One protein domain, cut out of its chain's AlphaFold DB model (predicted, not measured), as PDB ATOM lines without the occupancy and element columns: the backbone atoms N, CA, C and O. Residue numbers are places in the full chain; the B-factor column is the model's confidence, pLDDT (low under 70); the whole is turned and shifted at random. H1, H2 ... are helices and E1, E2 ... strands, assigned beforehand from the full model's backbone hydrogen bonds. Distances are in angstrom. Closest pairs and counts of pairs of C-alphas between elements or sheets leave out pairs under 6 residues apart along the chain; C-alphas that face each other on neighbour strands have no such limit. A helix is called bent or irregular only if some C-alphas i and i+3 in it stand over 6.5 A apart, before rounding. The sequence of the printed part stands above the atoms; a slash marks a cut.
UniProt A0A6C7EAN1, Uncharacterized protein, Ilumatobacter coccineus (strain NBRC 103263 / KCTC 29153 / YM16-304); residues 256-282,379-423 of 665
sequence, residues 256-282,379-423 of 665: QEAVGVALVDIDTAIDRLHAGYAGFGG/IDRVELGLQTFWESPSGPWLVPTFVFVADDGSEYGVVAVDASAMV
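This is residues 256 to 282 and 379 to 423 of the 665 residues of an uncharacterized protein of Ilumatobacter coccineus (strain NBRC 103263 / KCTC 29153 / YM16-304) (UniProt A0A6C7EAN1). A long, bent hairpin of two strands, E1 and E2, is widened by a short third strand, E3, into a narrow and strongly twisted sheet, and one helix, H1, packs across one face of it, over E2 and E3. The turn after E1 and the turn after E2 lie at the two ends of the longest axis. The printed part has 72 residues, with one named helix and three named strands in the order H1 E1 E2 E3; the sheet's order is E1 - E2 - E3, all antiparallel. The class is mixed, helices and strands, though under half of the residues are in named elements. The whole is compact, with a radius of gyration of the C-alphas of 12.2 A, yet elongated in outline, spanning 38 by 21 by 18 A.

Start at Gln 256; residues 256 to 265 lead to the helix. Find C-alpha 266 at (-53.679, -66.328, -86.420); from there H1, residues 266 to 274, runs 12.3 A. After the cut, find C-alpha 379 at (-49.982, -67.563, -74.667), where E1, residues 379 to 389, begins its 24.7 A; it bends by 65 degrees at residue 384. E2, residues 397 to 406, covers 26.4 A and bends by 56 degrees at residue 400. E3, residues 411 to 415, is 13.2 A long and ends at C-alpha 415, at (-45.376, -72.132, -89.992).

E1, E2 and E3 form a meander, each strand the antiparallel neighbour of the one before. Between E1 and E2, a hairpin at 159 degrees, look at N 383 and O 403, 2.9 A apart, and N 389 and O 397, 2.8 A apart. Between E2 and E3, a hairpin at 140 degrees, N 402 and O 414 are 2.8 A apart, also within hydrogen-bond range. E1 and E3 are the edge strands. H1 is on the sheet at a height over the sheet of 9.2 A; it runs across the strands, at 72 degrees to E2 on the local plane. Its closest C-alphas to E3 are those of Ala 269 and Val 414, 6.3 A apart. In H1 every O i to N i+4 pair is within hydrogen-bond range. Residues 256 to 257 make a short parallel pairing with residues 397 to 398 of E2.

The two C-alphas farthest apart are those of Pro 393 and Asp 407, 38.2 A. Residues 283 to 378 are not printed, and C-alphas 282 and 379 are 23.1 A apart across this cut, which falls in the link from H1 to E1. The link from E1 to E2 is short and that from E2 to E3 is tight. The mean pLDDT of the printed part is 81.7; look for values under 70 at residues 277 to 282, 391 to 394 and 422 to 423.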
ATOM      1  N   GLN A 256     -33.049 -67.458 -98.778       84.69
ATOM      2  CA  GLN A 256     -34.120 -67.074 -99.694       84.69
ATOM      3  C   GLN A 256     -35.432 -66.920 -98.925       84.69
ATOM      4  O   GLN A 256     -35.990 -67.895 -98.429       84.69
ATOM      5  N   GLU A 257     -35.946 -65.696 -98.818       82.56
ATOM      6  CA  GLU A 257     -37.288 -65.465 -98.276       82.56
ATOM      7  C   GLU A 257     -38.344 -66.056 -99.223       82.56
ATOM      8  O   GLU A 257     -38.312 -65.818-100.434       82.56
ATOM      9  N   ALA A 258     -39.308 -66.800 -98.674       81.50
ATOM     10  CA  ALA A 258     -40.482 -67.268 -99.402       81.50
ATOM     11  C   ALA A 258     -41.422 -66.083 -99.718       81.50
ATOM     12  O   ALA A 258     -42.473 -65.906 -99.105       81.50
ATOM     13  N   VAL A 259     -41.033 -65.225-100.663       79.75
ATOM     14  CA  VAL A 259     -41.780 -64.007-101.001       79.75
ATOM     15  C   VAL A 259     -43.067 -64.348-101.757       79.75
ATOM     16  O   VAL A 259     -43.053 -65.037-102.775       79.75
ATOM     17  N   GLY A 260     -44.189 -63.784-101.306       81.25
ATOM     18  CA  GLY A 260     -45.471 -63.851-102.018       81.25
ATOM     19  C   GLY A 260     -46.295 -65.119-101.776       81.25
ATOM     20  O   GLY A 260     -47.354 -65.260-102.388       81.25
ATOM     21  N   VAL A 261     -45.865 -66.006-100.875       85.00
ATOM     22  CA  VAL A 261     -46.725 -67.081-100.362       85.00
ATOM     23  C   VAL A 261     -47.883 -66.502 -99.546       85.00
ATOM     24  O   VAL A 261     -47.732 -65.504 -98.836       85.00
ATOM     25  N   ALA A 262     -49.061 -67.117 -99.653       88.75
ATOM     26  CA  ALA A 262     -50.199 -66.744 -98.824       88.75
ATOM     27  C   ALA A 262     -49.919 -67.125 -97.364       88.75
ATOM     28  O   ALA A 262     -49.445 -68.231 -97.094       88.75
ATOM     29  N   LEU A 263     -50.220 -66.217 -96.435       91.38
ATOM     30  CA  LEU A 263     -50.158 -66.496 -95.003       91.38
ATOM     31  C   LEU A 263     -51.532 -66.933 -94.495       91.38
ATOM     32  O   LEU A 263     -52.548 -66.365 -94.904       91.38
ATOM     33  N   VAL A 264     -51.553 -67.899 -93.579       93.38
ATOM     34  CA  VAL A 264     -52.746 -68.218 -92.789       93.38
ATOM     35  C   VAL A 264     -53.006 -67.131 -91.748       93.38
ATOM     36  O   VAL A 264     -52.106 -66.376 -91.370       93.38
ATOM     37  N   ASP A 265     -54.246 -67.042 -91.273       93.69
ATOM     38  CA  ASP A 265     -54.571 -66.182 -90.138       93.69
ATOM     39  C   ASP A 265     -54.108 -66.785 -88.800       93.69
ATOM     40  O   ASP A 265     -53.716 -67.951 -88.691       93.69
ATOM     41  N   ILE A 266     -54.124 -65.945 -87.762       92.31
ATOM     42  CA  ILE A 266     -53.679 -66.328 -86.420       92.31
ATOM     43  C   ILE A 266     -54.567 -67.420 -85.806       92.31
ATOM     44  O   ILE A 266     -54.059 -68.256 -85.067       92.31
ATOM     45  N   ASP A 267     -55.859 -67.456 -86.149       93.31
ATOM     46  CA  ASP A 267     -56.791 -68.479 -85.666       93.31
ATOM     47  C   ASP A 267     -56.409 -69.860 -86.239       93.31
ATOM     48  O   ASP A 267     -56.249 -70.822 -85.489       93.31
ATOM     49  N   THR A 268     -56.113 -69.938 -87.541       92.94
ATOM     50  CA  THR A 268     -55.576 -71.145 -88.196       92.94
ATOM     51  C   THR A 268     -54.221 -71.566 -87.611       92.94
ATOM     52  O   THR A 268     -53.933 -72.759 -87.497       92.94
ATOM     53  N   ALA A 269     -53.368 -70.611 -87.230       90.75
ATOM     54  CA  ALA A 269     -52.093 -70.906 -86.575       90.75
ATOM     55  C   ALA A 269     -52.273 -71.447 -85.138       90.75
ATOM     56  O   ALA A 269     -51.545 -72.354 -84.739       90.75
ATOM     57  N   ILE A 270     -53.275 -70.969 -84.391       90.31
ATOM     58  CA  ILE A 270     -53.667 -71.527 -83.083       90.31
ATOM     59  C   ILE A 270     -54.226 -72.948 -83.244       90.31
ATOM     60  O   ILE A 270     -53.854 -73.842 -82.485       90.31
ATOM     61  N   ASP A 271     -55.061 -73.197 -84.255       89.25
ATOM     62  CA  ASP A 271     -55.567 -74.543 -84.550       89.25
ATOM     63  C   ASP A 271     -54.427 -75.514 -84.921       89.25
ATOM     64  O   ASP A 271     -54.418 -76.662 -84.471       89.25
ATOM     65  N   ARG A 272     -53.414 -75.048 -85.670       87.69
ATOM     66  CA  ARG A 272     -52.183 -75.812 -85.945       87.69
ATOM     67  C   ARG A 272     -51.394 -76.117 -84.664       87.69
ATOM     68  O   ARG A 272     -50.978 -77.261 -84.482       87.69
ATOM     69  N   LEU A 273     -51.231 -75.134 -83.771       87.56
ATOM     70  CA  LEU A 273     -50.568 -75.303 -82.471       87.56
ATOM     71  C   LEU A 273     -51.280 -76.363 -81.612       87.56
ATOM     72  O   LEU A 273     -50.642 -77.290 -81.117       87.56
ATOM     73  N   HIS A 274     -52.610 -76.280 -81.497       83.81
ATOM     74  CA  HIS A 274     -53.427 -77.248 -80.756       83.81
ATOM     75  C   HIS A 274     -53.394 -78.665 -81.345       83.81
ATOM     76  O   HIS A 274     -53.492 -79.638 -80.599       83.81
ATOM     77  N   ALA A 275     -53.258 -78.796 -82.665       82.69
ATOM     78  CA  ALA A 275     -53.137 -80.088 -83.336       82.69
ATOM     79  C   ALA A 275     -51.733 -80.722 -83.216       82.69
ATOM     80  O   ALA A 275     -51.515 -81.810 -83.746       82.69
ATOM     81  N   GLY A 276     -50.794 -80.074 -82.516       77.56
ATOM     82  CA  GLY A 276     -49.440 -80.586 -82.296       77.56
ATOM     83  C   GLY A 276     -48.446 -80.260 -83.412       77.56
ATOM     84  O   GLY A 276     -47.326 -80.755 -83.369       77.56
ATOM     85  N   TYR A 277     -48.794 -79.395 -84.372       65.00
ATOM     86  CA  TYR A 277     -47.873 -78.929 -85.422       65.00
ATOM     87  C   TYR A 277     -46.927 -77.812 -84.934       65.00
ATOM     88  O   TYR A 277     -46.583 -76.900 -85.687       65.00
ATOM     89  N   ALA A 278     -46.527 -77.861 -83.660       58.97
ATOM     90  CA  ALA A 278     -45.500 -76.996 -83.095       58.97
ATOM     91  C   ALA A 278     -44.128 -77.539 -83.498       58.97
ATOM     92  O   ALA A 278     -43.723 -78.605 -83.038       58.97
ATOM     93  N   GLY A 279     -43.418 -76.820 -84.362       48.88
ATOM     94  CA  GLY A 279     -42.182 -77.309 -84.959       48.88
ATOM     95  C   GLY A 279     -41.068 -76.283 -84.889       48.88
ATOM     96  O   GLY A 279     -40.822 -75.604 -85.876       48.88
ATOM     97  N   PHE A 280     -40.325 -76.227 -83.782       46.59
ATOM     98  CA  PHE A 280     -38.946 -75.724 -83.812       46.59
ATOM     99  C   PHE A 280     -38.013 -76.870 -84.234       46.59
ATOM    100  O   PHE A 280     -37.342 -77.484 -83.408       46.59
ATOM    101  N   GLY A 281     -38.021 -77.173 -85.536       37.94
ATOM    102  CA  GLY A 281     -37.165 -78.185 -86.160       37.94
ATOM    103  C   GLY A 281     -37.904 -79.082 -87.155       37.94
ATOM    104  O   GLY A 281     -38.784 -79.839 -86.763       37.94
ATOM    105  N   GLY A 282     -37.513 -78.989 -88.431       29.83
ATOM    106  CA  GLY A 282     -37.429 -80.078 -89.422       29.83
ATOM    107  C   GLY A 282     -38.643 -80.934 -89.825       29.83
ATOM    108  O   GLY A 282     -38.573 -81.569 -90.873       29.83
ATOM    109  N   ILE A 379     -50.745 -68.435 -73.772       90.50
ATOM    110  CA  ILE A 379     -49.982 -67.563 -74.667       90.50
ATOM    111  C   ILE A 379     -50.126 -66.109 -74.210       90.50
ATOM    112  O   ILE A 379     -51.239 -65.587 -74.128       90.50
ATOM    113  N   ASP A 380     -48.997 -65.456 -73.940       93.25
ATOM    114  CA  ASP A 380     -48.933 -64.058 -73.505       93.25
ATOM    115  C   ASP A 380     -48.645 -63.098 -74.677       93.25
ATOM    116  O   ASP A 380     -49.139 -61.966 -74.677       93.25
ATOM    117  N   ARG A 381     -47.910 -63.537 -75.714       93.31
ATOM    118  CA  ARG A 381     -47.749 -62.791 -76.979       93.31
ATOM    119  C   ARG A 381     -47.578 -63.708 -78.194       93.31
ATOM    120  O   ARG A 381     -47.148 -64.848 -78.063       93.31
ATOM    121  N   VAL A 382     -47.901 -63.185 -79.377       92.31
ATOM    122  CA  VAL A 382     -47.651 -63.840 -80.671       92.31
ATOM    123  C   VAL A 382     -46.919 -62.858 -81.571       92.31
ATOM    124  O   VAL A 382     -47.362 -61.720 -81.738       92.31
ATOM    125  N   GLU A 383     -45.806 -63.299 -82.141       92.31
ATOM    126  CA  GLU A 383     -44.963 -62.523 -83.048       92.31
ATOM    127  C   GLU A 383     -44.876 -63.215 -84.412       92.31
ATOM    128  O   GLU A 383     -45.103 -64.418 -84.524       92.31
ATOM    129  N   LEU A 384     -44.571 -62.456 -85.466       88.06
ATOM    130  CA  LEU A 384     -44.284 -63.008 -86.788       88.06
ATOM    131  C   LEU A 384     -42.771 -62.956 -87.004       88.06
ATOM    132  O   LEU A 384     -42.185 -61.874 -87.045       88.06
ATOM    133  N   GLY A 385     -42.156 -64.130 -87.106       88.00
ATOM    134  CA  GLY A 385     -40.737 -64.320 -87.377       88.00
ATOM    135  C   GLY A 385     -40.505 -65.119 -88.655       88.00
ATOM    136  O   GLY A 385     -41.425 -65.374 -89.441       88.00
ATOM    137  N   LEU A 386     -39.255 -65.526 -88.859       88.50
ATOM    138  CA  LEU A 386     -38.832 -66.334 -89.999       88.50
ATOM    139  C   LEU A 386     -38.156 -67.610 -89.507       88.50
ATOM    140  O   LEU A 386     -37.143 -67.557 -88.811       88.50
ATOM    141  N   GLN A 387     -38.697 -68.759 -89.896       87.38
ATOM    142  CA  GLN A 387     -38.085 -70.048 -89.613       87.38
ATOM    143  C   GLN A 387     -37.266 -70.515 -90.810       87.38
ATOM    144  O   GLN A 387     -37.700 -70.400 -91.958       87.38
ATOM    145  N   THR A 388     -36.083 -71.049 -90.525       84.19
ATOM    146  CA  THR A 388     -35.188 -71.631 -91.520       84.19
ATOM    147  C   THR A 388     -35.648 -73.037 -91.893       84.19
ATOM    148  O   THR A 388     -35.801 -73.887 -91.019       84.19
ATOM    149  N   PHE A 389     -35.827 -73.283 -93.188       80.88
ATOM    150  CA  PHE A 389     -36.078 -74.598 -93.769       80.88
ATOM    151  C   PHE A 389     -34.965 -74.934 -94.763       80.88
ATOM    152  O   PHE A 389     -34.734 -74.217 -95.740       80.88
ATOM    153  N   TRP A 390     -34.266 -76.036 -94.511       71.44
ATOM    154  CA  TRP A 390     -33.182 -76.543 -95.352       71.44
ATOM    155  C   TRP A 390     -33.710 -77.578 -96.355       71.44
ATOM    156  O   TRP A 390     -33.305 -78.732 -96.345       71.44
ATOM    157  N   GLU A 391     -34.640 -77.168 -97.220       61.69
ATOM    158  CA  GLU A 391     -35.224 -78.050 -98.250       61.69
ATOM    159  C   GLU A 391     -34.531 -77.950 -99.617       61.69
ATOM    160  O   GLU A 391     -34.969 -78.582-100.577       61.69
ATOM    161  N   SER A 392     -33.475 -77.136 -99.750       54.59
ATOM    162  CA  SER A 392     -32.896 -76.858-101.060       54.59
ATOM    163  C   SER A 392     -31.371 -76.688-101.076       54.59
ATOM    164  O   SER A 392     -30.809 -75.988-100.234       54.59
ATOM    165  N   PRO A 393     -30.703 -77.182-102.134       61.31
ATOM    166  CA  PRO A 393     -29.323 -76.822-102.505       61.31
ATOM    167  C   PRO A 393     -29.118 -75.322-102.790       61.31
ATOM    168  O   PRO A 393     -27.987 -74.849-102.878       61.31
ATOM    169  N   SER A 394     -30.202 -74.566-102.995       62.59
ATOM    170  CA  SER A 394     -30.171 -73.141-103.332       62.59
ATOM    171  C   SER A 394     -29.886 -72.240-102.123       62.59
ATOM    172  O   SER A 394     -30.022 -71.019-102.230       62.59
ATOM    173  N   GLY A 395     -29.533 -72.840-100.986       71.38
ATOM    174  CA  GLY A 395     -29.397 -72.191 -99.691       71.38
ATOM    175  C   GLY A 395     -30.636 -72.368 -98.807       71.38
ATOM    176  O   GLY A 395     -31.660 -72.895 -99.256       71.38
ATOM    177  N   PRO A 396     -30.552 -71.910 -97.547       78.38
ATOM    178  CA  PRO A 396     -31.658 -71.986 -96.604       78.38
ATOM    179  C   PRO A 396     -32.842 -71.150 -97.092       78.38
ATOM    180  O   PRO A 396     -32.677 -70.004 -97.520       78.38
ATOM    181  N   TRP A 397     -34.048 -71.701 -96.986       85.00
ATOM    182  CA  TRP A 397     -35.285 -70.964 -97.212       85.00
ATOM    183  C   TRP A 397     -35.788 -70.381 -95.898       85.00
ATOM    184  O   TRP A 397     -35.694 -71.016 -94.850       85.00
ATOM    185  N   LEU A 398     -36.348 -69.175 -95.949       87.62
ATOM    186  CA  LEU A 398     -37.017 -68.558 -94.814       87.62
ATOM    187  C   LEU A 398     -38.511 -68.516 -95.039       87.62
ATOM    188  O   LEU A 398     -39.012 -67.869 -95.963       87.62
ATOM    189  N   VAL A 399     -39.209 -69.194 -94.143       90.06
ATOM    190  CA  VAL A 399     -40.649 -69.366 -94.188       90.06
ATOM    191  C   VAL A 399     -41.258 -68.537 -93.052       90.06
ATOM    192  O   VAL A 399     -40.903 -68.747 -91.883       90.06
ATOM    193  N   PRO A 400     -42.161 -67.583 -93.353       90.81
ATOM    194  CA  PRO A 400     -42.902 -66.842 -92.338       90.81
ATOM    195  C   PRO A 400     -43.539 -67.785 -91.319       90.81
ATOM    196  O   PRO A 400     -44.163 -68.779 -91.693       90.81
ATOM    197  N   THR A 401     -43.351 -67.488 -90.036       91.12
ATOM    198  CA  THR A 401     -43.679 -68.381 -88.918       91.12
ATOM    199  C   THR A 401     -44.196 -67.564 -87.744       91.12
ATOM    200  O   THR A 401     -43.567 -66.590 -87.335       91.12
ATOM    201  N   PHE A 402     -45.347 -67.947 -87.198       92.25
ATOM    202  CA  PHE A 402     -45.855 -67.373 -85.960       92.25
ATOM    203  C   PHE A 402     -45.101 -67.980 -84.778       92.25
ATOM    204  O   PHE A 402     -45.069 -69.200 -84.623       92.25
ATOM    205  N   VAL A 403     -44.510 -67.126 -83.946       90.31
ATOM    206  CA  VAL A 403     -43.873 -67.507 -82.685       90.31
ATOM    207  C   VAL A 403     -44.839 -67.163 -81.560       90.31
ATOM    208  O   VAL A 403     -45.089 -65.992 -81.267       90.31
ATOM    209  N   PHE A 404     -45.423 -68.193 -80.957       91.50
ATOM    210  CA  PHE A 404     -46.294 -68.083 -79.794       91.50
ATOM    211  C   PHE A 404     -45.430 -68.154 -78.538       91.50
ATOM    212  O   PHE A 404     -44.766 -69.162 -78.316       91.50
ATOM    213  N   VAL A 405     -45.437 -67.105 -77.717       90.94
ATOM    214  CA  VAL A 405     -44.669 -67.059 -76.468       90.94
ATOM    215  C   VAL A 405     -45.620 -67.195 -75.288       90.94
ATOM    216  O   VAL A 405     -46.549 -66.392 -75.127       90.94
ATOM    217  N   ALA A 406     -45.398 -68.229 -74.486       91.69
ATOM    218  CA  ALA A 406     -46.188 -68.546 -73.309       91.69
ATOM    219  C   ALA A 406     -45.827 -67.673 -72.093       91.69
ATOM    220  O   ALA A 406     -44.824 -66.956 -72.091       91.69
ATOM    221  N   ASP A 407     -46.662 -67.715 -71.055       91.56
ATOM    222  CA  ASP A 407     -46.478 -66.968 -69.806       91.56
ATOM    223  C   ASP A 407     -45.330 -67.499 -68.926       91.56
ATOM    224  O   ASP A 407     -44.805 -66.759 -68.091       91.56
ATOM    225  N   ASP A 408     -44.880 -68.736 -69.160       86.88
ATOM    226  CA  ASP A 408     -43.626 -69.287 -68.630       86.88
ATOM    227  C   ASP A 408     -42.373 -68.871 -69.433       86.88
ATOM    228  O   ASP A 408     -41.249 -69.113 -68.993       86.88
ATOM    229  N   GLY A 409     -42.554 -68.189 -70.571       86.44
ATOM    230  CA  GLY A 409     -41.491 -67.760 -71.480       86.44
ATOM    231  C   GLY A 409     -41.140 -68.761 -72.587       86.44
ATOM    232  O   GLY A 409     -40.294 -68.438 -73.417       86.44
ATOM    233  N   SER A 410     -41.781 -69.934 -72.641       85.06
ATOM    234  CA  SER A 410     -41.567 -70.937 -73.694       85.06
ATOM    235  C   SER A 410     -42.048 -70.432 -75.059       85.06
ATOM    236  O   SER A 410     -43.126 -69.841 -75.162       85.06
ATOM    237  N   GLU A 411     -41.281 -70.691 -76.122       87.56
ATOM    238  CA  GLU A 411     -41.586 -70.227 -77.483       87.56
ATOM    239  C   GLU A 411     -41.955 -71.393 -78.418       87.56
ATOM    240  O   GLU A 411     -41.236 -72.389 -78.510       87.56
ATOM    241  N   TYR A 412     -43.063 -71.262 -79.153       87.88
ATOM    242  CA  TYR A 412     -43.595 -72.288 -80.053       87.88
ATOM    243  C   TYR A 412     -43.729 -71.737 -81.473       87.88
ATOM    244  O   TYR A 412     -44.510 -70.817 -81.722       87.88
ATOM    245  N   GLY A 413     -42.974 -72.308 -82.413       88.38
ATOM    246  CA  GLY A 413     -43.038 -71.969 -83.833       88.38
ATOM    247  C   GLY A 413     -44.154 -72.724 -84.555       88.38
ATOM    248  O   GLY A 413     -44.236 -73.952 -84.470       88.38
ATOM    249  N   VAL A 414     -44.987 -71.994 -85.294       90.50
ATOM    250  CA  VAL A 414     -45.977 -72.539 -86.233       90.50
ATOM    251  C   VAL A 414     -45.799 -71.858 -87.579       90.50
ATOM    252  O   VAL A 414     -45.974 -70.643 -87.692       90.50
ATOM    253  N   VAL A 415     -45.496 -72.638 -88.618       90.69
ATOM    254  CA  VAL A 415     -45.376 -72.132 -89.992       90.69
ATOM    255  C   VAL A 415     -46.627 -71.331 -90.356       90.69
ATOM    256  O   VAL A 415     -47.747 -71.843 -90.295       90.69
ATOM    257  N   ALA A 416     -46.445 -70.066 -90.732       91.19
ATOM    258  CA  ALA A 416     -47.523 -69.134 -91.052       91.19
ATOM    259  C   ALA A 416     -47.987 -69.249 -92.511       91.19
ATOM    260  O   ALA A 416     -48.912 -68.553 -92.910       91.19
ATOM    261  N   VAL A 417     -47.364 -70.106 -93.320       89.19
ATOM    262  CA  VAL A 417     -47.686 -70.264 -94.743       89.19
ATOM    263  C   VAL A 417     -48.897 -71.178 -94.953       89.19
ATOM    264  O   VAL A 417     -49.081 -72.191 -94.268       89.19
ATOM    265  N   ASP A 418     -49.755 -70.804 -95.896       88.31
ATOM    266  CA  ASP A 418     -50.894 -71.604 -96.339       88.31
ATOM    267  C   ASP A 418     -50.410 -72.935 -96.941       88.31
ATOM    268  O   ASP A 418     -49.481 -72.970 -97.749       88.31
ATOM    269  N   ALA A 419     -51.050 -74.045 -96.567       80.06
ATOM    270  CA  ALA A 419     -50.662 -75.375 -97.039       80.06
ATOM    271  C   ALA A 419     -50.824 -75.545 -98.565       80.06
ATOM    272  O   ALA A 419     -50.201 -76.420 -99.147       80.06
ATOM    273  N   SER A 420     -51.618 -74.699 -99.229       79.19
ATOM    274  CA  SER A 420     -51.709 -74.635-100.694       79.19
ATOM    275  C   SER A 420     -50.563 -73.859-101.358       79.19
ATOM    276  O   SER A 420     -50.311 -74.045-102.548       79.19
ATOM    277  N   ALA A 421     -49.867 -72.997-100.608       74.50
ATOM    278  CA  ALA A 421     -48.659 -72.302-101.051       74.50
ATOM    279  C   ALA A 421     -47.392 -73.119-100.754       74.50
ATOM    280  O   ALA A 421     -46.417 -73.028-101.500       74.50
ATOM    281  N   MET A 422     -47.432 -73.972 -99.724       67.25
ATOM    282  CA  MET A 422     -46.507 -75.096 -99.589       67.25
ATOM    283  C   MET A 422     -46.865 -76.156-100.634       67.25
ATOM    284  O   MET A 422     -47.530 -77.149-100.343       67.25
ATOM    285  N   VAL A 423     -46.396 -75.957-101.868       59.03
ATOM    286  CA  VAL A 423     -46.212 -77.085-102.782       59.03
ATOM    287  C   VAL A 423     -45.137 -77.958-102.145       59.03
ATOM    288  O   VAL A 423     -43.954 -77.786-102.433       59.03
TER     289      VAL A 423